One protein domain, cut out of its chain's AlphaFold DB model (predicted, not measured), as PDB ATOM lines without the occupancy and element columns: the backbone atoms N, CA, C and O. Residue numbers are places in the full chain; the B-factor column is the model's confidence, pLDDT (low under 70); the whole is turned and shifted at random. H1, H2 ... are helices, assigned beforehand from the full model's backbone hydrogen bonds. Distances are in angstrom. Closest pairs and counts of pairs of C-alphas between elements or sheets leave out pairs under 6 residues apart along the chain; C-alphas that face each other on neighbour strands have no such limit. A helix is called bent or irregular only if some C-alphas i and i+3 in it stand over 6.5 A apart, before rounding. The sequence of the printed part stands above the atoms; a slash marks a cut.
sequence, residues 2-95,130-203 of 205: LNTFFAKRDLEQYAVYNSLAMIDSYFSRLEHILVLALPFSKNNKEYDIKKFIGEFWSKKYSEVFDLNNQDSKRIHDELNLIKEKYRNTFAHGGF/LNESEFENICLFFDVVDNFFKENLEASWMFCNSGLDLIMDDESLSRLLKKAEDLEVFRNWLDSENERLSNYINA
ATOM      1  N   LEU A   2     -34.380 -13.663  -1.351       56.00
ATOM      2  CA  LEU A   2     -33.874 -13.683  -2.740       56.00
ATOM      3  C   LEU A   2     -34.459 -12.568  -3.639       56.00
ATOM      4  O   LEU A   2     -33.709 -11.874  -4.311       56.00
ATOM      5  N   ASN A   3     -35.778 -12.323  -3.590       65.06
ATOM      6  CA  ASN A   3     -36.417 -11.239  -4.364       65.06
ATOM      7  C   ASN A   3     -35.894  -9.841  -4.002       65.06
ATOM      8  O   ASN A   3     -35.740  -8.988  -4.866       65.06
ATOM      9  N   THR A   4     -35.603  -9.610  -2.723       67.50
ATOM     10  CA  THR A   4     -35.083  -8.330  -2.229       67.50
ATOM     11  C   THR A   4     -33.647  -8.091  -2.706       67.50
ATOM     12  O   THR A   4     -33.274  -6.960  -2.992       67.50
ATOM     13  N   PHE A   5     -32.856  -9.162  -2.834       63.56
ATOM     14  CA  PHE A   5     -31.492  -9.115  -3.360       63.56
ATOM     15  C   PHE A   5     -31.460  -8.780  -4.859       63.56
ATOM     16  O   PHE A   5     -30.709  -7.899  -5.264       63.56
ATOM     17  N   PHE A   6     -32.308  -9.421  -5.673       65.75
ATOM     18  CA  PHE A   6     -32.393  -9.106  -7.105       65.75
ATOM     19  C   PHE A   6     -32.891  -7.679  -7.357       65.75
ATOM     20  O   PHE A   6     -32.267  -6.960  -8.127       65.75
ATOM     21  N   ALA A   7     -33.921  -7.231  -6.632       71.94
ATOM     22  CA  ALA A   7     -34.408  -5.855  -6.735       71.94
ATOM     23  C   ALA A   7     -33.332  -4.819  -6.361       71.94
ATOM     24  O   ALA A   7     -33.201  -3.795  -7.025       71.94
ATOM     25  N   LYS A   8     -32.529  -5.094  -5.322       77.38
ATOM     26  CA  LYS A   8     -31.401  -4.231  -4.946       77.38
ATOM     27  C   LYS A   8     -30.363  -4.141  -6.070       77.38
ATOM     28  O   LYS A   8     -29.928  -3.044  -6.398       77.38
ATOM     29  N   ARG A   9     -30.007  -5.273  -6.676       73.75
ATOM     30  CA  ARG A   9     -29.038  -5.325  -7.778       73.75
ATOM     31  C   ARG A   9     -29.515  -4.551  -9.010       73.75
ATOM     32  O   ARG A   9     -28.725  -3.847  -9.628       73.75
ATOM     33  N   ASP A  10     -30.796  -4.659  -9.354       78.75
ATOM     34  CA  ASP A  10     -31.359  -3.931 -10.496       78.75
ATOM     35  C   ASP A  10     -31.327  -2.412 -10.242       78.75
ATOM     36  O   ASP A  10     -30.955  -1.641 -11.124       78.75
ATOM     37  N   LEU A  11     -31.626  -1.972  -9.013       83.62
ATOM     38  CA  LEU A  11     -31.497  -0.564  -8.611       83.62
ATOM     39  C   LEU A  11     -30.051  -0.059  -8.691       83.62
ATOM     40  O   LEU A  11     -29.821   1.033  -9.207       83.62
ATOM     41  N   GLU A  12     -29.079  -0.847  -8.227       80.62
ATOM     42  CA  GLU A  12     -27.650  -0.520  -8.345       80.62
ATOM     43  C   GLU A  12     -27.231  -0.378  -9.814       80.62
ATOM     44  O   GLU A  12     -26.514   0.553 -10.183       80.62
ATOM     45  N   GLN A  13     -27.737  -1.254 -10.683       79.00
ATOM     46  CA  GLN A  13     -27.479  -1.186 -12.116       79.00
ATOM     47  C   GLN A  13     -28.086   0.074 -12.757       79.00
ATOM     48  O   GLN A  13     -27.408   0.755 -13.530       79.00
ATOM     49  N   TYR A  14     -29.327   0.436 -12.417       84.25
ATOM     50  CA  TYR A  14     -29.934   1.687 -12.886       84.25
ATOM     51  C   TYR A  14     -29.175   2.921 -12.394       84.25
ATOM     52  O   TYR A  14     -28.982   3.863 -13.163       84.25
ATOM     53  N   ALA A  15     -28.709   2.914 -11.142       86.75
ATOM     54  CA  ALA A  15     -27.911   4.001 -10.589       86.75
ATOM     55  C   ALA A  15     -26.618   4.209 -11.391       86.75
ATOM     56  O   ALA A  15     -26.296   5.341 -11.760       86.75
ATOM     57  N   VAL A  16     -25.926   3.124 -11.749       84.31
ATOM     58  CA  VAL A  16     -24.734   3.180 -12.608       84.31
ATOM     59  C   VAL A  16     -25.062   3.773 -13.975       84.31
ATOM     60  O   VAL A  16     -24.371   4.689 -14.415       84.31
ATOM     61  N   TYR A  17     -26.112   3.298 -14.650       84.56
ATOM     62  CA  TYR A  17     -26.461   3.812 -15.978       84.56
ATOM     63  C   TYR A  17     -26.826   5.295 -15.961       84.56
ATOM     64  O   TYR A  17     -26.347   6.045 -16.811       84.56
ATOM     65  N   ASN A  18     -27.598   5.734 -14.968       90.81
ATOM     66  CA  ASN A  18     -27.917   7.150 -14.796       90.81
ATOM     67  C   ASN A  18     -26.663   7.982 -14.510       90.81
ATOM     68  O   ASN A  18     -26.526   9.084 -15.033       90.81
ATOM     69  N   SER A  19     -25.723   7.444 -13.733       91.19
ATOM     70  CA  SER A  19     -24.465   8.129 -13.434       91.19
ATOM     71  C   SER A  19     -23.579   8.276 -14.670       91.19
ATOM     72  O   SER A  19     -23.024   9.345 -14.908       91.19
ATOM     73  N   LEU A  20     -23.479   7.234 -15.498       88.62
ATOM     74  CA  LEU A  20     -22.742   7.297 -16.763       88.62
ATOM     75  C   LEU A  20     -23.390   8.290 -17.738       88.62
ATOM     76  O   LEU A  20     -22.690   9.115 -18.321       88.62
ATOM     77  N   ALA A  21     -24.722   8.274 -17.853       90.25
ATOM     78  CA  ALA A  21     -25.467   9.232 -18.669       90.25
ATOM     79  C   ALA A  21     -25.292  10.680 -18.178       90.25
ATOM     80  O   ALA A  21     -25.184  11.600 -18.991       90.25
ATOM     81  N   MET A  22     -25.229  10.891 -16.861       95.38
ATOM     82  CA  MET A  22     -24.921  12.185 -16.252       95.38
ATOM     83  C   MET A  22     -23.511  12.654 -16.632       95.38
ATOM     84  O   MET A  22     -23.367  13.784 -17.094       95.38
ATOM     85  N   ILE A  23     -22.497  11.785 -16.534       94.44
ATOM     86  CA  ILE A  23     -21.119  12.107 -16.939       94.44
ATOM     87  C   ILE A  23     -21.070  12.486 -18.426       94.44
ATOM     88  O   ILE A  23     -20.485  13.510 -18.783       94.44
ATOM     89  N   ASP A  24     -21.715  11.708 -19.297       91.44
ATOM     90  CA  ASP A  24     -21.780  12.001 -20.734       91.44
ATOM     91  C   ASP A  24     -22.463  13.343 -21.024       91.44
ATOM     92  O   ASP A  24     -21.946  14.160 -21.795       91.44
ATOM     93  N   SER A  25     -23.596  13.597 -20.368       95.62
ATOM     94  CA  SER A  25     -24.353  14.844 -20.512       95.62
ATOM     95  C   SER A  25     -23.542  16.046 -20.033       95.62
ATOM     96  O   SER A  25     -23.531  17.086 -20.694       95.62
ATOM     97  N   TYR A  26     -22.804  15.893 -18.931       97.38
ATOM     98  CA  TYR A  26     -21.919  16.930 -18.417       97.38
ATOM     99  C   TYR A  26     -20.810  17.268 -19.418       97.38
ATOM    100  O   TYR A  26     -20.614  18.440 -19.731       97.38
ATOM    101  N   PHE A  27     -20.132  16.272 -20.004       95.81
ATOM    102  CA  PHE A  27     -19.120  16.530 -21.037       95.81
ATOM    103  C   PHE A  27     -19.708  17.171 -22.299       95.81
ATOM    104  O   PHE A  27     -19.055  18.026 -22.896       95.81
ATOM    105  N   SER A  28     -20.930  16.807 -22.694       94.25
ATOM    106  CA  SER A  28     -21.624  17.467 -23.807       94.25
ATOM    107  C   SER A  28     -21.895  18.945 -23.502       94.25
ATOM    108  O   SER A  28     -21.618  19.810 -24.334       94.25
ATOM    109  N   ARG A  29     -22.385  19.250 -22.293       96.00
ATOM    110  CA  ARG A  29     -22.595  20.628 -21.825       96.00
ATOM    111  C   ARG A  29     -21.278  21.399 -21.753       96.00
ATOM    112  O   ARG A  29     -21.217  22.526 -22.232       96.00
ATOM    113  N   LEU A  30     -20.224  20.792 -21.209       96.94
ATOM    114  CA  LEU A  30     -18.892  21.388 -21.118       96.94
ATOM    115  C   LEU A  30     -18.362  21.791 -22.498       96.94
ATOM    116  O   LEU A  30     -17.859  22.898 -22.661       96.94
ATOM    117  N   GLU A  31     -18.490  20.924 -23.506       95.88
ATOM    118  CA  GLU A  31     -18.076  21.260 -24.872       95.88
ATOM    119  C   GLU A  31     -18.833  22.464 -25.430       95.88
ATOM    120  O   GLU A  31     -18.218  23.323 -26.061       95.88
ATOM    121  N   HIS A  32     -20.135  22.555 -25.162       94.44
ATOM    122  CA  HIS A  32     -20.943  23.695 -25.580       94.44
ATOM    123  C   HIS A  32     -20.513  24.990 -24.879       94.44
ATOM    124  O   HIS A  32     -20.294  26.005 -25.536       94.44
ATOM    125  N   ILE A  33     -20.310  24.941 -23.558       96.31
ATOM    126  CA  ILE A  33     -19.813  26.080 -22.774       96.31
ATOM    127  C   ILE A  33     -18.459  26.549 -23.316       96.31
ATOM    128  O   ILE A  33     -18.262  27.743 -23.501       96.31
ATOM    129  N   LEU A  34     -17.540  25.635 -23.639       96.44
ATOM    130  CA  LEU A  34     -16.235  25.988 -24.206       96.44
ATOM    131  C   LEU A  34     -16.346  26.694 -25.568       96.44
ATOM    132  O   LEU A  34     -15.572  27.609 -25.842       96.44
ATOM    133  N   VAL A  35     -17.303  26.297 -26.414       94.25
ATOM    134  CA  VAL A  35     -17.601  26.991 -27.682       94.25
ATOM    135  C   VAL A  35     -18.098  28.407 -27.428       94.25
ATOM    136  O   VAL A  35     -17.562  29.347 -28.013       94.25
ATOM    137  N   LEU A  36     -19.061  28.573 -26.522       94.31
ATOM    138  CA  LEU A  36     -19.602  29.886 -26.174       94.31
ATOM    139  C   LEU A  36     -18.591  30.779 -25.443       94.31
ATOM    140  O   LEU A  36     -18.660  31.999 -25.553       94.31
ATOM    141  N   ALA A  37     -17.641  30.192 -24.717       94.88
ATOM    142  CA  ALA A  37     -16.623  30.911 -23.958       94.88
ATOM    143  C   ALA A  37     -15.451  31.418 -24.798       94.88
ATOM    144  O   ALA A  37     -14.773  32.366 -24.391       94.88
ATOM    145  N   LEU A  38     -15.208  30.824 -25.971       93.88
ATOM    146  CA  LEU A  38     -14.062  31.167 -26.811       93.88
ATOM    147  C   LEU A  38     -13.951  32.674 -27.119       93.88
ATOM    148  O   LEU A  38     -12.860  33.216 -26.913       93.88
ATOM    149  N   PRO A  39     -15.014  33.384 -27.554       92.19
ATOM    150  CA  PRO A  39     -14.901  34.805 -27.882       92.19
ATOM    151  C   PRO A  39     -14.535  35.672 -26.678       92.19
ATOM    152  O   PRO A  39     -13.754  36.613 -26.812       92.19
ATOM    153  N   PHE A  40     -15.058  35.325 -25.497       92.69
ATOM    154  CA  PHE A  40     -14.781  36.024 -24.241       92.69
ATOM    155  C   PHE A  40     -13.329  35.822 -23.803       92.69
ATOM    156  O   PHE A  40     -12.668  36.775 -23.402       92.69
ATOM    157  N   SER A  41     -12.801  34.601 -23.940       91.62
ATOM    158  CA  SER A  41     -11.403  34.289 -23.611       91.62
ATOM    159  C   SER A  41     -10.409  34.937 -24.586       91.62
ATOM    160  O   SER A  41      -9.375  35.479 -24.184       91.62
ATOM    161  N   LYS A  42     -10.711  34.925 -25.889       87.06
ATOM    162  CA  LYS A  42      -9.815  35.478 -26.916       87.06
ATOM    163  C   LYS A  42      -9.961  36.991 -27.107       87.06
ATOM    164  O   LYS A  42      -9.073  37.577 -27.725       87.06
ATOM    165  N   ASN A  43     -11.024  37.608 -26.588       78.50
ATOM    166  CA  ASN A  43     -11.360  39.029 -26.729       78.50
ATOM    167  C   ASN A  43     -11.274  39.519 -28.189       78.50
ATOM    168  O   ASN A  43     -10.497  40.415 -28.520       78.50
ATOM    169  N   ASN A  44     -12.032  38.863 -29.073       65.56
ATOM    170  CA  ASN A  44     -12.134  39.187 -30.504       65.56
ATOM    171  C   ASN A  44     -10.831  39.071 -31.334       65.56
ATOM    172  O   ASN A  44     -10.694  39.703 -32.379       65.56
ATOM    173  N   LYS A  45      -9.844  38.277 -30.891       69.00
ATOM    174  CA  LYS A  45      -8.704  37.875 -31.746       69.00
ATOM    175  C   LYS A  45      -9.176  36.937 -32.863       69.00
ATOM    176  O   LYS A  45     -10.149  36.224 -32.673       69.00
ATOM    177  N   GLU A  46      -8.455  36.874 -33.984       76.88
ATOM    178  CA  GLU A  46      -8.772  35.932 -35.068       76.88
ATOM    179  C   GLU A  46      -8.763  34.474 -34.569       76.88
ATOM    180  O   GLU A  46      -7.745  33.964 -34.090       76.88
ATOM    181  N   TYR A  47      -9.901  33.792 -34.701       79.44
ATOM    182  CA  TYR A  47     -10.041  32.353 -34.505       79.44
ATOM    183  C   TYR A  47     -11.002  31.772 -35.547       79.44
ATOM    184  O   TYR A  47     -11.992  32.389 -35.932       79.44
ATOM    185  N   ASP A  48     -10.728  30.548 -35.995       87.44
ATOM    186  CA  ASP A  48     -11.636  29.812 -36.876       87.44
ATOM    187  C   ASP A  48     -12.652  29.043 -36.026       87.44
ATOM    188  O   ASP A  48     -12.365  27.955 -35.517       87.44
ATOM    189  N   ILE A  49     -13.848  29.616 -35.865       85.88
ATOM    190  CA  ILE A  49     -14.921  29.006 -35.069       85.88
ATOM    191  C   ILE A  49     -15.372  27.654 -35.637       85.88
ATOM    192  O   ILE A  49     -15.675  26.741 -34.872       85.88
ATOM    193  N   LYS A  50     -15.383  27.483 -36.968       87.88
ATOM    194  CA  LYS A  50     -15.819  26.226 -37.594       87.88
ATOM    195  C   LYS A  50     -14.840  25.116 -37.265       87.88
ATOM    196  O   LYS A  50     -15.255  24.025 -36.876       87.88
ATOM    197  N   LYS A  51     -13.545  25.415 -37.374       91.75
ATOM    198  CA  LYS A  51     -12.497  24.498 -36.937       91.75
ATOM    199  C   LYS A  51     -12.628  24.211 -35.444       91.75
ATOM    200  O   LYS A  51     -12.646  23.047 -35.066       91.75
ATOM    201  N   PHE A  52     -12.790  25.246 -34.619       92.81
ATOM    202  CA  PHE A  52     -12.885  25.111 -33.167       92.81
ATOM    203  C   PHE A  52     -14.032  24.205 -32.710       92.81
ATOM    204  O   PHE A  52     -13.830  23.346 -31.854       92.81
ATOM    205  N   ILE A  53     -15.223  24.346 -33.301       91.88
ATOM    206  CA  ILE A  53     -16.385  23.497 -33.000       91.88
ATOM    207  C   ILE A  53     -16.065  22.015 -33.251       91.88
ATOM    208  O   ILE A  53     -16.469  21.162 -32.456       91.88
ATOM    209  N   GLY A  54     -15.309  21.716 -34.311       92.81
ATOM    210  CA  GLY A  54     -14.901  20.358 -34.678       92.81
ATOM    211  C   GLY A  54     -13.785  19.749 -33.821       92.81
ATOM    212  O   GLY A  54     -13.530  18.552 -33.933       92.81
ATOM    213  N   GLU A  55     -13.118  20.530 -32.967       95.56
ATOM    214  CA  GLU A  55     -12.046  20.033 -32.097       95.56
ATOM    215  C   GLU A  55     -12.589  19.216 -30.914       95.56
ATOM    216  O   GLU A  55     -13.738  19.346 -30.497       95.56
ATOM    217  N   PHE A  56     -11.744  18.395 -30.293       92.62
ATOM    218  CA  PHE A  56     -12.116  17.694 -29.062       92.62
ATOM    219  C   PHE A  56     -12.173  18.647 -27.861       92.62
ATOM    220  O   PHE A  56     -11.384  19.588 -27.774       92.62
ATOM    221  N   TRP A  57     -13.028  18.343 -26.876       94.94
ATOM    222  CA  TRP A  57     -13.175  19.123 -25.634       94.94
ATOM    223  C   TRP A  57     -11.843  19.534 -24.983       94.94
ATOM    224  O   TRP A  57     -11.703  20.663 -24.537       94.94
ATOM    225  N   SER A  58     -10.851  18.638 -24.955       94.62
ATOM    226  CA  SER A  58      -9.558  18.872 -24.305       94.62
ATOM    227  C   SER A  58      -8.765  19.966 -25.026       94.62
ATOM    228  O   SER A  58      -8.185  20.845 -24.387       94.62
ATOM    229  N   LYS A  59      -8.822  19.977 -26.365       95.00
ATOM    230  CA  LYS A  59      -8.237  21.042 -27.182       95.00
ATOM    231  C   LYS A  59      -9.029  22.340 -27.026       95.00
ATOM    232  O   LYS A  59      -8.410  23.380 -26.814       95.00
ATOM    233  N   LYS A  60     -10.366  22.272 -27.025       96.06
ATOM    234  CA  LYS A  60     -11.237  23.428 -26.751       96.06
ATOM    235  C   LYS A  60     -10.904  24.082 -25.405       96.06
ATOM    236  O   LYS A  60     -10.709  25.290 -25.343       96.06
ATOM    237  N   TYR A  61     -10.740  23.276 -24.355       97.06
ATOM    238  CA  TYR A  61     -10.367  23.733 -23.017       97.06
ATOM    239  C   TYR A  61      -9.039  24.489 -23.035       97.06
ATOM    240  O   TYR A  61      -8.978  25.606 -22.539       97.06
ATOM    241  N   SER A  62      -8.005  23.934 -23.678       94.94
ATOM    242  CA  SER A  62      -6.681  24.575 -23.764       94.94
ATOM    243  C   SER A  62      -6.642  25.881 -24.568       94.94
ATOM    244  O   SER A  62      -5.678  26.634 -24.478       94.94
ATOM    245  N   GLU A  63      -7.650  26.141 -25.404       93.81
ATOM    246  CA  GLU A  63      -7.768  27.414 -26.121       93.81
ATOM    247  C   GLU A  63      -8.497  28.477 -25.296       93.81
ATOM    248  O   GLU A  63      -8.201  29.663 -25.460       93.81
ATOM    249  N   VAL A  64      -9.443  28.053 -24.449       95.06
ATOM    250  CA  VAL A  64     -10.241  28.918 -23.569       95.06
ATOM    251  C   VAL A  64      -9.481  29.254 -22.283       95.06
ATOM    252  O   VAL A  64      -9.525  30.398 -21.839       95.06
ATOM    253  N   PHE A  65      -8.752  28.295 -21.714       94.88
ATOM    254  CA  PHE A  65      -7.963  28.466 -20.497       94.88
ATOM    255  C   PHE A  65      -6.485  28.181 -20.739       94.88
ATOM    256  O   PHE A  65      -6.115  27.271 -21.480       94.88
ATOM    257  N   ASP A  66      -5.630  28.933 -20.048       91.31
ATOM    258  CA  ASP A  66      -4.193  28.685 -20.047       91.31
ATOM    259  C   ASP A  66      -3.862  27.470 -19.167       91.31
ATOM    260  O   ASP A  66      -4.137  27.462 -17.966       91.31
ATOM    261  N   LEU A  67      -3.254  26.439 -19.756       92.88
ATOM    262  CA  LEU A  67      -2.805  25.236 -19.046       92.88
ATOM    263  C   LEU A  67      -1.476  25.430 -18.295       92.88
ATOM    264  O   LEU A  67      -1.016  24.512 -17.618       92.88
ATOM    265  N   ASN A  68      -0.844  26.603 -18.391       92.38
ATOM    266  CA  ASN A  68       0.270  26.959 -17.510       92.38
ATOM    267  C   ASN A  68      -0.212  27.374 -16.112       92.38
ATOM    268  O   ASN A  68       0.560  27.306 -15.154       92.38
ATOM    269  N   ASN A  69      -1.481  27.772 -15.974       93.12
ATOM    270  CA  ASN A  69      -2.102  27.980 -14.673       93.12
ATOM    271  C   ASN A  69      -2.340  26.620 -13.991       93.12
ATOM    272  O   ASN A  69      -2.931  25.708 -14.573       93.12
ATOM    273  N   GLN A  70      -1.873  26.489 -12.748       94.00
ATOM    274  CA  GLN A  70      -1.896  25.221 -12.020       94.00
ATOM    275  C   GLN A  70      -3.318  24.715 -11.737       94.00
ATOM    276  O   GLN A  70      -3.554  23.511 -11.835       94.00
ATOM    277  N   ASP A  71      -4.262  25.606 -11.431       94.50
ATOM    278  CA  ASP A  71      -5.650  25.237 -11.141       94.50
ATOM    279  C   ASP A  71      -6.387  24.791 -12.407       94.50
ATOM    280  O   ASP A  71      -7.003  23.725 -12.416       94.50
ATOM    281  N   SER A  72      -6.232  25.550 -13.495       95.69
ATOM    282  CA  SER A  72      -6.729  25.208 -14.838       95.69
ATOM    283  C   SER A  72      -6.222  23.837 -15.290       95.69
ATOM    284  O   SER A  72      -6.992  22.958 -15.682       95.69
ATOM    285  N   LYS A  73      -4.913  23.604 -15.153       97.00
ATOM    286  CA  LYS A  73      -4.304  22.324 -15.509       97.00
ATOM    287  C   LYS A  73      -4.825  21.176 -14.651       97.00
ATOM    288  O   LYS A  73      -5.163  20.129 -15.189       97.00
ATOM    289  N   ARG A  74      -4.921  21.370 -13.332       97.12
ATOM    290  CA  ARG A  74      -5.456  20.353 -12.417       97.12
ATOM    291  C   ARG A  74      -6.877  19.956 -12.810       97.12
ATOM    292  O   ARG A  74      -7.175  18.770 -12.870       97.12
ATOM    293  N   ILE A  75      -7.738  20.930 -13.107       97.81
ATOM    294  CA  ILE A  75      -9.108  20.674 -13.568       97.81
ATOM    295  C   ILE A  75      -9.107  19.885 -14.878       97.81
ATOM    296  O   ILE A  75      -9.835  18.902 -15.009       97.81
ATOM    297  N   HIS A  76      -8.281  20.293 -15.842       97.75
ATOM    298  CA  HIS A  76      -8.156  19.607 -17.125       97.75
ATOM    299  C   HIS A  76      -7.708  18.150 -16.968       97.75
ATOM    300  O   HIS A  76      -8.324  17.254 -17.551       97.75
ATOM    301  N   ASP A  77      -6.680  17.899 -16.158       95.88
ATOM    302  CA  ASP A  77      -6.143  16.563 -15.905       95.88
ATOM    303  C   ASP A  77      -7.198  15.660 -15.235       95.88
ATOM    304  O   ASP A  77      -7.452  14.552 -15.710       95.88
ATOM    305  N   GLU A  78      -7.897  16.150 -14.207       96.19
ATOM    306  CA  GLU A  78      -8.963  15.404 -13.520       96.19
ATOM    307  C   GLU A  78     -10.172  15.120 -14.433       96.19
ATOM    308  O   GLU A  78     -10.693  14.000 -14.461       96.19
ATOM    309  N   LEU A  79     -10.584  16.080 -15.271       96.75
ATOM    310  CA  LEU A  79     -11.610  15.845 -16.296       96.75
ATOM    311  C   LEU A  79     -11.177  14.754 -17.288       96.75
ATOM    312  O   LEU A  79     -11.989  13.902 -17.659       96.75
ATOM    313  N   ASN A  80      -9.906  14.733 -17.707       92.56
ATOM    314  CA  ASN A  80      -9.393  13.653 -18.553       92.56
ATOM    315  C   ASN A  80      -9.482  12.297 -17.843       92.56
ATOM    316  O   ASN A  80      -9.920  11.331 -18.466       92.56
ATOM    317  N   LEU A  81      -9.131  12.219 -16.555       90.25
ATOM    318  CA  LEU A  81      -9.225  10.979 -15.777       90.25
ATOM    319  C   LEU A  81     -10.666  10.459 -15.703       90.25
ATOM    320  O   LEU A  81     -10.901   9.283 -15.984       90.25
ATOM    321  N   ILE A  82     -11.639  11.326 -15.401       91.12
ATOM    322  CA  ILE A  82     -13.066  10.959 -15.359       91.12
ATOM    323  C   ILE A  82     -13.538  10.474 -16.736       91.12
ATOM    324  O   ILE A  82     -14.205   9.439 -16.846       91.12
ATOM    325  N   LYS A  83     -13.167  11.183 -17.808       86.31
ATOM    326  CA  LYS A  83     -13.562  10.818 -19.172       86.31
ATOM    327  C   LYS A  83     -12.957   9.487 -19.611       86.31
ATOM    328  O   LYS A  83     -13.659   8.669 -20.195       86.31
ATOM    329  N   GLU A  84     -11.673   9.256 -19.357       80.56
ATOM    330  CA  GLU A  84     -11.033   7.989 -19.716       80.56
ATOM    331  C   GLU A  84     -11.601   6.834 -18.883       80.56
ATOM    332  O   GLU A  84     -11.966   5.813 -19.461       80.56
ATOM    333  N   LYS A  85     -11.766   7.012 -17.563       79.44
ATOM    334  CA  LYS A  85     -12.252   5.958 -16.658       79.44
ATOM    335  C   LYS A  85     -13.691   5.543 -16.963       79.44
ATOM    336  O   LYS A  85     -13.964   4.347 -17.052       79.44
ATOM    337  N   TYR A  86     -14.600   6.501 -17.130       80.25
ATOM    338  CA  TYR A  86     -16.034   6.212 -17.230       80.25
ATOM    339  C   TYR A  86     -16.572   6.393 -18.648       80.25
ATOM    340  O   TYR A  86     -17.178   5.490 -19.211       80.25
ATOM    341  N   ARG A  87     -16.318   7.529 -19.290       67.50
ATOM    342  CA  ARG A  87     -16.937   7.810 -20.591       67.50
ATOM    343  C   ARG A  87     -16.407   6.897 -21.696       67.50
ATOM    344  O   ARG A  87     -17.178   6.248 -22.395       67.50
ATOM    345  N   ASN A  88     -15.088   6.816 -21.844       65.25
ATOM    346  CA  ASN A  88     -14.478   6.049 -22.928       65.25
ATOM    347  C   ASN A  88     -14.600   4.539 -22.689       65.25
ATOM    348  O   ASN A  88     -14.996   3.822 -23.602       65.25
ATOM    349  N   THR A  89     -14.340   4.055 -21.471       63.34
ATOM    350  CA  THR A  89     -14.479   2.626 -21.133       63.34
ATOM    351  C   THR A  89     -15.881   2.101 -21.439       63.34
ATOM    352  O   THR A  89     -16.025   1.044 -22.055       63.34
ATOM    353  N   PHE A  90     -16.933   2.843 -21.075       61.81
ATOM    354  CA  PHE A  90     -18.311   2.392 -21.287       61.81
ATOM    355  C   PHE A  90     -18.816   2.631 -22.710       61.81
ATOM    356  O   PHE A  90     -19.485   1.752 -23.254       61.81
ATOM    357  N   ALA A  91     -18.422   3.727 -23.370       54.91
ATOM    358  CA  ALA A  91     -18.733   3.950 -24.785       54.91
ATOM    359  C   ALA A  91     -18.130   2.869 -25.704       54.91
ATOM    360  O   ALA A  91     -18.669   2.589 -26.774       54.91
ATOM    361  N   HIS A  92     -17.040   2.227 -25.279       52.25
ATOM    362  CA  HIS A  92     -16.415   1.109 -25.984       52.25
ATOM    363  C   HIS A  92     -16.921  -0.274 -25.530       52.25
ATOM    364  O   HIS A  92     -16.318  -1.284 -25.878       52.25
ATOM    365  N   GLY A  93     -18.037  -0.348 -24.792       50.22
ATOM    366  CA  GLY A  93     -18.654  -1.613 -24.371       50.22
ATOM    367  C   GLY A  93     -18.046  -2.220 -23.105       50.22
ATOM    368  O   GLY A  93     -18.080  -3.436 -22.934       50.22
ATOM    369  N   GLY A  94     -17.468  -1.392 -22.230       52.28
ATOM    370  CA  GLY A  94     -16.760  -1.837 -21.027       52.28
ATOM    371  C   GLY A  94     -15.320  -2.279 -21.294       52.28
ATOM    372  O   GLY A  94     -14.717  -2.919 -20.434       52.28
ATOM    373  N   PHE A  95     -14.779  -1.967 -22.475       49.06
ATOM    374  CA  PHE A  95     -13.400  -2.239 -22.864       49.06
ATOM    375  C   PHE A  95     -12.587  -0.947 -22.769       49.06
ATOM    376  O   PHE A  95     -12.908   0.051 -23.414       49.06
ATOM    377  N   LEU A 130     -19.175   1.976 -10.763       77.88
ATOM    378  CA  LEU A 130     -19.234   3.240 -10.044       77.88
ATOM    379  C   LEU A 130     -20.031   3.030  -8.757       77.88
ATOM    380  O   LEU A 130     -21.192   2.626  -8.817       77.88
ATOM    381  N   ASN A 131     -19.413   3.284  -7.607       82.56
ATOM    382  CA  ASN A 131     -20.117   3.270  -6.325       82.56
ATOM    383  C   ASN A 131     -20.632   4.668  -5.929       82.56
ATOM    384  O   ASN A 131     -20.278   5.671  -6.544       82.56
ATOM    385  N   GLU A 132     -21.459   4.725  -4.883       86.38
ATOM    386  CA  GLU A 132     -22.076   5.960  -4.378       86.38
ATOM    387  C   GLU A 132     -21.048   7.050  -4.030       86.38
ATOM    388  O   GLU A 132     -21.193   8.184  -4.470       86.38
ATOM    389  N   SER A 133     -19.954   6.710  -3.342       88.25
ATOM    390  CA  SER A 133     -18.923   7.695  -2.992       88.25
ATOM    391  C   SER A 133     -18.162   8.202  -4.219       88.25
ATOM    392  O   SER A 133     -17.839   9.385  -4.306       88.25
ATOM    393  N   GLU A 134     -17.867   7.336  -5.192       88.38
ATOM    394  CA  GLU A 134     -17.258   7.767  -6.456       88.38
ATOM    395  C   GLU A 134     -18.191   8.702  -7.229       88.38
ATOM    396  O   GLU A 134     -17.727   9.709  -7.757       88.38
ATOM    397  N   PHE A 135     -19.490   8.398  -7.267       91.44
ATOM    398  CA  PHE A 135     -20.504   9.260  -7.869       91.44
ATOM    399  C   PHE A 135     -20.545  10.641  -7.199       91.44
ATOM    400  O   PHE A 135     -20.409  11.651  -7.887       91.44
ATOM    401  N   GLU A 136     -20.653  10.691  -5.869       94.69
ATOM    402  CA  GLU A 136     -20.676  11.948  -5.111       94.69
ATOM    403  C   GLU A 136     -19.418  12.784  -5.358       94.69
ATOM    404  O   GLU A 136     -19.508  13.982  -5.620       94.69
ATOM    405  N   ASN A 137     -18.242  12.150  -5.348       95.44
ATOM    406  CA  ASN A 137     -16.975  12.828  -5.617       95.44
ATOM    407  C   ASN A 137     -16.914  13.412  -7.037       95.44
ATOM    408  O   ASN A 137     -16.382  14.505  -7.222       95.44
ATOM    409  N   ILE A 138     -17.464  12.714  -8.038       95.88
ATOM    410  CA  ILE A 138     -17.548  13.228  -9.414       95.88
ATOM    411  C   ILE A 138     -18.477  14.439  -9.478       95.88
ATOM    412  O   ILE A 138     -18.105  15.444 -10.080       95.88
ATOM    413  N   CYS A 139     -19.650  14.379  -8.842       97.31
ATOM    414  CA  CYS A 139     -20.576  15.510  -8.791       97.31
ATOM    415  C   CYS A 139     -19.940  16.731  -8.113       97.31
ATOM    416  O   CYS A 139     -19.934  17.811  -8.697       97.31
ATOM    417  N   LEU A 140     -19.318  16.545  -6.945       98.12
ATOM    418  CA  LEU A 140     -18.602  17.614  -6.244       98.12
ATOM    419  C   LEU A 140     -17.479  18.205  -7.098       98.12
ATOM    420  O   LEU A 140     -17.255  19.415  -7.094       98.12
ATOM    421  N   PHE A 141     -16.764  17.366  -7.846       98.25
ATOM    422  CA  PHE A 141     -15.738  17.848  -8.756       98.25
ATOM    423  C   PHE A 141     -16.336  18.652  -9.920       98.25
ATOM    424  O   PHE A 141     -15.806  19.710 -10.247       98.25
ATOM    425  N   PHE A 142     -17.446  18.216 -10.516       98.31
ATOM    426  CA  PHE A 142     -18.146  18.990 -11.546       98.31
ATOM    427  C   PHE A 142     -18.640  20.344 -11.026       98.31
ATOM    428  O   PHE A 142     -18.496  21.340 -11.732       98.31
ATOM    429  N   ASP A 143     -19.100  20.424  -9.777       98.12
ATOM    430  CA  ASP A 143     -19.433  21.705  -9.144       98.12
ATOM    431  C   ASP A 143     -18.196  22.611  -9.004       98.12
ATOM    432  O   ASP A 143     -18.272  23.822  -9.218       98.12
ATOM    433  N   VAL A 144     -17.027  22.046  -8.679       98.06
ATOM    434  CA  VAL A 144     -15.754  22.791  -8.658       98.06
ATOM    435  C   VAL A 144     -15.399  23.318 -10.049       98.06
ATOM    436  O   VAL A 144     -14.964  24.462 -10.167       98.06
ATOM    437  N   VAL A 145     -15.599  22.521 -11.101       98.06
ATOM    438  CA  VAL A 145     -15.367  22.962 -12.484       98.06
ATOM    439  C   VAL A 145     -16.315  24.103 -12.854       98.06
ATOM    440  O   VAL A 145     -15.858  25.134 -13.339       98.06
ATOM    441  N   ASP A 146     -17.610  23.966 -12.582       97.69
ATOM    442  CA  ASP A 146     -18.606  25.002 -12.875       97.69
ATOM    443  C   ASP A 146     -18.289  26.317 -12.135       97.69
ATOM    444  O   ASP A 146     -18.326  27.398 -12.730       97.69
ATOM    445  N   ASN A 147     -17.887  26.236 -10.863       97.75
ATOM    446  CA  ASN A 147     -17.441  27.407 -10.102       97.75
ATOM    447  C   ASN A 147     -16.163  28.025 -10.683       97.75
ATOM    448  O   ASN A 147     -16.077  29.246 -10.790       97.75
ATOM    449  N   PHE A 148     -15.207  27.213 -11.137       97.19
ATOM    450  CA  PHE A 148     -13.999  27.716 -11.789       97.19
ATOM    451  C   PHE A 148     -14.323  28.522 -13.055       97.19
ATOM    452  O   PHE A 148     -13.763  29.602 -13.249       97.19
ATOM    453  N   PHE A 149     -15.255  28.051 -13.892       96.38
ATOM    454  CA  PHE A 149     -15.729  28.821 -15.048       96.38
ATOM    455  C   PHE A 149     -16.392  30.132 -14.621       96.38
ATOM    456  O   PHE A 149     -16.098  31.176 -15.199       96.38
ATOM    457  N   LYS A 150     -17.256  30.088 -13.602       96.12
ATOM    458  CA  LYS A 150     -17.934  31.275 -13.074       96.12
ATOM    459  C   LYS A 150     -16.951  32.331 -12.564       96.12
ATOM    460  O   LYS A 150     -17.157  33.506 -12.828       96.12
ATOM    461  N   GLU A 151     -15.901  31.926 -11.858       95.50
ATOM    462  CA  GLU A 151     -14.917  32.844 -11.269       95.50
ATOM    463  C   GLU A 151     -13.922  33.400 -12.296       95.50
ATOM    464  O   GLU A 151     -13.504  34.549 -12.189       95.50
ATOM    465  N   ASN A 152     -13.539  32.604 -13.301       94.62
ATOM    466  CA  ASN A 152     -12.499  32.992 -14.262       94.62
ATOM    467  C   ASN A 152     -13.057  33.584 -15.563       94.62
ATOM    468  O   ASN A 152     -12.341  34.293 -16.266       94.62
ATOM    469  N   LEU A 153     -14.316  33.297 -15.902       94.81
ATOM    470  CA  LEU A 153     -14.992  33.757 -17.117       94.81
ATOM    471  C   LEU A 153     -16.444  34.159 -16.810       94.81
ATOM    472  O   LEU A 153     -17.376  33.704 -17.470       94.81
ATOM    473  N   GLU A 154     -16.645  35.025 -15.814       96.12
ATOM    474  CA  GLU A 154     -17.976  35.357 -15.280       96.12
ATOM    475  C   GLU A 154     -18.972  35.822 -16.351       96.12
ATOM    476  O   GLU A 154     -20.085  35.299 -16.428       96.12
ATOM    477  N   ALA A 155     -18.571  36.739 -17.237       96.25
ATOM    478  CA  ALA A 155     -19.440  37.195 -18.321       96.25
ATOM    479  C   ALA A 155     -19.804  36.052 -19.288       96.25
ATOM    480  O   ALA A 155     -20.964  35.893 -19.663       96.25
ATOM    481  N   SER A 156     -18.847  35.190 -19.643       95.62
ATOM    482  CA  SER A 156     -19.148  34.013 -20.464       95.62
ATOM    483  C   SER A 156     -20.105  33.059 -19.752       95.62
ATOM    484  O   SER A 156     -21.039  32.553 -20.371       95.62
ATOM    485  N   TRP A 157     -19.908  32.838 -18.452       97.19
ATOM    486  CA  TRP A 157     -20.779  31.998 -17.640       97.19
ATOM    487  C   TRP A 157     -22.208  32.543 -17.591       97.19
ATOM    488  O   TRP A 157     -23.168  31.786 -17.736       97.19
ATOM    489  N   MET A 158     -22.366  33.861 -17.440       96.88
ATOM    490  CA  MET A 158     -23.668  34.527 -17.513       96.88
ATOM    491  C   MET A 158     -24.334  34.317 -18.876       96.88
ATOM    492  O   MET A 158     -25.504  33.950 -18.918       96.88
ATOM    493  N   PHE A 159     -23.587  34.477 -19.973       96.75
ATOM    494  CA  PHE A 159     -24.102  34.240 -21.324       96.75
ATOM    495  C   PHE A 159     -24.524  32.780 -21.533       96.75
ATOM    496  O   PHE A 159     -25.615  32.507 -22.016       96.75
ATOM    497  N   CYS A 160     -23.705  31.814 -21.106       95.44
ATOM    498  CA  CYS A 160     -24.038  30.393 -21.233       95.44
ATOM    499  C   CYS A 160     -25.337  30.029 -20.494       95.44
ATOM    500  O   CYS A 160     -26.086  29.172 -20.956       95.44
ATOM    501  N   ASN A 161     -25.609  30.677 -19.356       94.56
ATOM    502  CA  ASN A 161     -26.825  30.452 -18.577       94.56
ATOM    503  C   ASN A 161     -28.036  31.247 -19.080       94.56
ATOM    504  O   ASN A 161     -29.153  30.949 -18.664       94.56
ATOM    505  N   SER A 162     -27.849  32.243 -19.953       94.12
ATOM    506  CA  SER A 162     -28.963  33.050 -20.454       94.12
ATOM    507  C   SER A 162     -29.833  32.293 -21.458       94.12
ATOM    508  O   SER A 162     -30.969  32.697 -21.672       94.12
ATOM    509  N   GLY A 163     -29.311  31.221 -22.068       90.19
ATOM    510  CA  GLY A 163     -30.000  30.447 -23.105       90.19
ATOM    511  C   GLY A 163     -30.075  31.151 -24.463       90.19
ATOM    512  O   GLY A 163     -30.782  30.674 -25.346       90.19
ATOM    513  N   LEU A 164     -29.362  32.269 -24.630       92.25
ATOM    514  CA  LEU A 164     -29.316  33.022 -25.881       92.25
ATOM    515  C   LEU A 164     -28.390  32.354 -26.900       92.25
ATOM    516  O   LEU A 164     -27.334  31.820 -26.556       92.25
ATOM    517  N   ASP A 165     -28.755  32.469 -28.174       90.31
ATOM    518  CA  ASP A 165     -27.910  32.030 -29.278       90.31
ATOM    519  C   ASP A 165     -26.759  33.016 -29.522       90.31
ATOM    520  O   ASP A 165     -26.937  34.238 -29.550       90.31
ATOM    521  N   LEU A 166     -25.555  32.482 -29.740       88.31
ATOM    522  CA  LEU A 166     -24.384  33.286 -30.070       88.31
ATOM    523  C   LEU A 166     -24.381  33.655 -31.556       88.31
ATOM    524  O   LEU A 166     -24.172  32.808 -32.427       88.31
ATOM    525  N   ILE A 167     -24.555  34.944 -31.838       88.56
ATOM    526  CA  ILE A 167     -24.456  35.495 -33.190       88.56
ATOM    527  C   ILE A 167     -22.990  35.849 -33.476       88.56
ATOM    528  O   ILE A 167     -22.367  36.607 -32.736       88.56
ATOM    529  N   MET A 168     -22.441  35.270 -34.546       81.81
ATOM    530  CA  MET A 168     -21.001  35.270 -34.844       81.81
ATOM    531  C   MET A 168     -20.561  36.311 -35.887       81.81
ATOM    532  O   MET A 168     -19.426  36.239 -36.352       81.81
ATOM    533  N   ASP A 169     -21.429  37.236 -36.305       88.38
ATOM    534  CA  ASP A 169     -20.987  38.354 -37.144       88.38
ATOM    535  C   ASP A 169     -20.183  39.373 -36.321       88.38
ATOM    536  O   ASP A 169     -20.394  39.526 -35.113       88.38
ATOM    537  N   ASP A 170     -19.257  40.068 -36.982       86.44
ATOM    538  CA  ASP A 170     -18.291  40.944 -36.318       86.44
ATOM    539  C   ASP A 170     -18.960  42.068 -35.511       86.44
ATOM    540  O   ASP A 170     -18.455  42.449 -34.451       86.44
ATOM    541  N   GLU A 171     -20.092  42.604 -35.978       90.69
ATOM    542  CA  GLU A 171     -20.801  43.702 -35.317       90.69
ATOM    543  C   GLU A 171     -21.495  43.213 -34.041       90.69
ATOM    544  O   GLU A 171     -21.270  43.771 -32.958       90.69
ATOM    545  N   SER A 172     -22.290  42.145 -34.146       90.50
ATOM    546  CA  SER A 172     -22.993  41.538 -33.012       90.50
ATOM    547  C   SER A 172     -22.016  41.065 -31.943       90.50
ATOM    548  O   SER A 172     -22.215  41.342 -30.756       90.50
ATOM    549  N   LEU A 173     -20.928  40.409 -32.353       90.00
ATOM    550  CA  LEU A 173     -19.928  39.903 -31.427       90.00
ATOM    551  C   LEU A 173     -19.163  41.039 -30.740       90.00
ATOM    552  O   LEU A 173     -18.982  41.014 -29.522       90.00
ATOM    553  N   SER A 174     -18.767  42.076 -31.485       90.94
ATOM    554  CA  SER A 174     -18.108  43.249 -30.898       90.94
ATOM    555  C   SER A 174     -19.016  43.950 -29.888       90.94
ATOM    556  O   SER A 174     -18.558  44.359 -28.821       90.94
ATOM    557  N   ARG A 175     -20.317  44.058 -30.183       92.44
ATOM    558  CA  ARG A 175     -21.306  44.619 -29.256       92.44
ATOM    559  C   ARG A 175     -21.454  43.758 -28.002       92.44
ATOM    560  O   ARG A 175     -21.451  44.318 -26.906       92.44
ATOM    561  N   LEU A 176     -21.563  42.438 -28.153       93.62
ATOM    562  CA  LEU A 176     -21.640  41.484 -27.044       93.62
ATOM    563  C   LEU A 176     -20.436  41.643 -26.108       93.62
ATOM    564  O   LEU A 176     -20.605  41.892 -24.915       93.62
ATOM    565  N   LEU A 177     -19.224  41.560 -26.661       93.50
ATOM    566  CA  LEU A 177     -17.982  41.651 -25.895       93.50
ATOM    567  C   LEU A 177     -17.817  43.026 -25.244       93.50
ATOM    568  O   LEU A 177     -17.389  43.109 -24.097       93.50
ATOM    569  N   LYS A 178     -18.239  44.103 -25.919       94.31
ATOM    570  CA  LYS A 178     -18.212  45.448 -25.334       94.31
ATOM    571  C   LYS A 178     -19.128  45.574 -24.119       94.31
ATOM    572  O   LYS A 178     -18.788  46.273 -23.171       94.31
ATOM    573  N   LYS A 179     -20.298  44.927 -24.143       95.56
ATOM    574  CA  LYS A 179     -21.207  44.886 -22.988       95.56
ATOM    575  C   LYS A 179     -20.640  44.028 -21.862       95.56
ATOM    576  O   LYS A 179     -20.806  44.402 -20.712       95.56
ATOM    577  N   ALA A 180     -19.945  42.943 -22.196       95.56
ATOM    578  CA  ALA A 180     -19.326  42.023 -21.245       95.56
ATOM    579  C   ALA A 180     -18.166  42.625 -20.424       95.56
ATOM    580  O   ALA A 180     -17.759  42.019 -19.437       95.56
ATOM    581  N   GLU A 181     -17.642  43.800 -20.798       94.44
ATOM    582  CA  GLU A 181     -16.618  44.518 -20.020       94.44
ATOM    583  C   GLU A 181     -17.122  44.988 -18.640       94.44
ATOM    584  O   GLU A 181     -16.322  45.129 -17.718       94.44
ATOM    585  N   ASP A 182     -18.430  45.225 -18.496       96.50
ATOM    586  CA  ASP A 182     -19.078  45.610 -17.239       96.50
ATOM    587  C   ASP A 182     -20.194  44.610 -16.921       96.50
ATOM    588  O   ASP A 182     -21.171  44.486 -17.659       96.50
ATOM    589  N   LEU A 183     -20.050  43.883 -15.813       95.56
ATOM    590  CA  LEU A 183     -20.941  42.777 -15.460       95.56
ATOM    591  C   LEU A 183     -22.379  43.219 -15.158       95.56
ATOM    592  O   LEU A 183     -23.313  42.462 -15.425       95.56
ATOM    593  N   GLU A 184     -22.582  44.422 -14.615       96.62
ATOM    594  CA  GLU A 184     -23.923  44.931 -14.321       96.62
ATOM    595  C   GLU A 184     -24.623  45.345 -15.618       96.62
ATOM    596  O   GLU A 184     -25.763  44.947 -15.877       96.62
ATOM    597  N   VAL A 185     -23.908  46.063 -16.488       96.94
ATOM    598  CA  VAL A 185     -24.393  46.409 -17.831       96.94
ATOM    599  C   VAL A 185     -24.684  45.149 -18.642       96.94
ATOM    600  O   VAL A 185     -25.701  45.090 -19.338       96.94
ATOM    601  N   PHE A 186     -23.818  44.141 -18.553       97.56
ATOM    602  CA  PHE A 186     -23.983  42.881 -19.260       97.56
ATOM    603  C   PHE A 186     -25.213  42.112 -18.783       97.56
ATOM    604  O   PHE A 186     -25.993  41.654 -19.614       97.56
ATOM    605  N   ARG A 187     -25.431  42.026 -17.463       96.88
ATOM    606  CA  ARG A 187     -26.618  41.381 -16.881       96.88
ATOM    607  C   ARG A 187     -27.905  42.017 -17.392       96.88
ATOM    608  O   ARG A 187     -28.745  41.322 -17.949       96.88
ATOM    609  N   ASN A 188     -28.003  43.342 -17.286       96.56
ATOM    610  CA  ASN A 188     -29.174  44.085 -17.749       96.56
ATOM    611  C   ASN A 188     -29.400  43.909 -19.257       96.56
ATOM    612  O   ASN A 188     -30.537  43.827 -19.719       96.56
ATOM    613  N   TRP A 189     -28.316  43.840 -20.039       96.62
ATOM    614  CA  TRP A 189     -28.412  43.569 -21.467       96.62
ATOM    615  C   TRP A 189     -28.950  42.157 -21.745       96.62
ATOM    616  O   TRP A 189     -29.887  42.034 -22.528       96.62
ATOM    617  N   LEU A 190     -28.440  41.117 -21.075       96.69
ATOM    618  CA  LEU A 190     -28.943  39.744 -21.226       96.69
ATOM    619  C   LEU A 190     -30.436  39.635 -20.900       96.69
ATOM    620  O   LEU A 190     -31.175  39.013 -21.660       96.69
ATOM    621  N   ASP A 191     -30.880  40.270 -19.815       95.12
ATOM    622  CA  ASP A 191     -32.291  40.274 -19.419       95.12
ATOM    623  C   ASP A 191     -33.164  40.922 -20.504       95.12
ATOM    624  O   ASP A 191     -34.180  40.354 -20.907       95.12
ATOM    625  N   SER A 192     -32.720  42.056 -21.061       94.62
ATOM    626  CA  SER A 192     -33.437  42.734 -22.148       94.62
ATOM    627  C   SER A 192     -33.499  41.912 -23.442       94.62
ATOM    628  O   SER A 192     -34.514  41.921 -24.139       94.62
ATOM    629  N   GLU A 193     -32.436  41.175 -23.773       94.31
ATOM    630  CA  GLU A 193     -32.410  40.309 -24.956       94.31
ATOM    631  C   GLU A 193     -33.316  39.088 -24.783       94.31
ATOM    632  O   GLU A 193     -34.009  38.701 -25.724       94.31
ATOM    633  N   ASN A 194     -33.362  38.518 -23.579       93.19
ATOM    634  CA  ASN A 194     -34.260  37.418 -23.246       93.19
ATOM    635  C   ASN A 194     -35.732  37.844 -23.247       93.19
ATOM    636  O   ASN A 194     -36.580  37.107 -23.756       93.19
ATOM    637  N   GLU A 195     -36.048  39.032 -22.730       92.56
ATOM    638  CA  GLU A 195     -37.394  39.608 -22.823       92.56
ATOM    639  C   GLU A 195     -37.784  39.815 -24.289       92.56
ATOM    640  O   GLU A 195     -38.842  39.366 -24.724       92.56
ATOM    641  N   ARG A 196     -36.884  40.396 -25.089       90.50
ATOM    642  CA  ARG A 196     -37.096  40.584 -26.526       90.50
ATOM    643  C   ARG A 196     -37.343  39.256 -27.248       90.50
ATOM    644  O   ARG A 196     -38.260  39.168 -28.062       90.50
ATOM    645  N   LEU A 197     -36.550  38.225 -26.956       89.38
ATOM    646  CA  LEU A 197     -36.729  36.889 -27.528       89.38
ATOM    647  C   LEU A 197     -38.071  36.273 -27.110       89.38
ATOM    648  O   LEU A 197     -38.774  35.716 -27.951       89.38
ATOM    649  N   SER A 198     -38.447  36.419 -25.839       88.94
ATOM    650  CA  SER A 198     -39.728  35.938 -25.312       88.94
ATOM    651  C   SER A 198     -40.907  36.617 -26.009       88.94
ATOM    652  O   SER A 198     -41.825  35.936 -26.458       88.94
ATOM    653  N   ASN A 199     -40.839  37.937 -26.188       90.88
ATOM    654  CA  ASN A 199     -41.831  38.720 -26.920       90.88
ATOM    655  C   ASN A 199     -41.957  38.241 -28.376       90.88
ATOM    656  O   ASN A 199     -43.066  38.001 -28.852       90.88
ATOM    657  N   TYR A 200     -40.838  37.976 -29.063       88.94
ATOM    658  CA  TYR A 200     -40.869  37.403 -30.415       88.94
ATOM    659  C   TYR A 200     -41.505  36.010 -30.472       88.94
ATOM    660  O   TYR A 200     -42.277  35.739 -31.391       88.94
ATOM    661  N   ILE A 201     -41.197  35.131 -29.515       87.94
ATOM    662  CA  ILE A 201     -41.768  33.776 -29.450       87.94
ATOM    663  C   ILE A 201     -43.276  33.832 -29.174       87.94
ATOM    664  O   ILE A 201     -44.034  33.052 -29.749       87.94
ATOM    665  N   ASN A 202     -43.711  34.779 -28.341       90.56
ATOM    666  CA  ASN A 202     -45.115  34.970 -27.982       90.56
ATOM    667  C   ASN A 202     -45.898  35.840 -28.981       90.56
ATOM    668  O   ASN A 202     -47.116  35.939 -28.868       90.56
ATOM    669  N   ALA A 203     -45.222  36.426 -29.979       88.00
ATOM    670  CA  ALA A 203     -45.773  37.424 -30.899       88.00
ATOM    671  C   ALA A 203     -46.370  38.663 -30.196       88.00
ATOM    672  O   ALA A 203     -47.276  39.313 -30.726       88.00
TER     673      ALA A 203
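Overview. This is residues 2 to 95 and 130 to 203 of the 205 residues of an uncharacterized protein of Acinetobacter johnsonii SH046 (UniProt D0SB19). One long helix, H1, is the spine: H5 runs alongside it, H4 crosses it, H3 packs on its residues 27 to 42, H6 and H7 pack on it near its last residues, and H8, apart from H1, packs on H6 and makes a corner with H7. Residues 2 to 11 of H1 stick out at one end, and residues 198 to 203 stick out where H8 points away. The printed part has 168 residues with eight named helices, H1 to H8 in chain order, and no named strand: all helix. It is loose, with a radius of gyration of the C-alphas of 19.4 A, and spans 66 by 45 by 27 A.

Along the chain. H1, residues 2 to 42, is 59.8 A long and begins at C-alpha 2 (-33.874, -13.683, -2.740); it has a kink of 40 degrees near residue 36 and is irregular, C-alphas 36 and 39 being 7.0 A apart. H5, residues 132 to 152, is 30.3 A long. H4, residues 70 to 91, 30.0 A, is only just irregular: C-alphas 85 and 88 are 6.7 A apart. H8, residues 183 to 202, 28.3 A, ends at C-alpha 202 (-45.115, 34.970, -27.982). The shorter helices are H2, 49 to 54, H3, 57 to 64, H6, 154 to 162, and H7, 170 to 180.

Arrangement. H1 is the hub; it touches H6 (closest C-alphas Ala 37 and Ser 156, 5.3 A), H3 (Glu 31 and Trp 57, 5.4 A), H4 (Asp 24 and Arg 87, 6.4 A) and, only just, with 3 pairs of C-alphas within 8 A, H7. H5 is close to H1 but not clearly touching, at a shallow tilt of 14 degrees, the same way. H2 is near H1 and H3. H8 touches H6, closest C-alphas Leu 183 and Ala 155, 6.4 A. Every O i to N i+4 pair is within hydrogen-bond range except in H1, 35 of 37, and H4, 16 of 18.

Size, cuts and confidence. Residues 96 to 129 are not printed; C-alphas 95 and 130 are 15.1 A apart. pLDDT is under 70 at residues 2 to 6, 44 to 45 and 87 to 95.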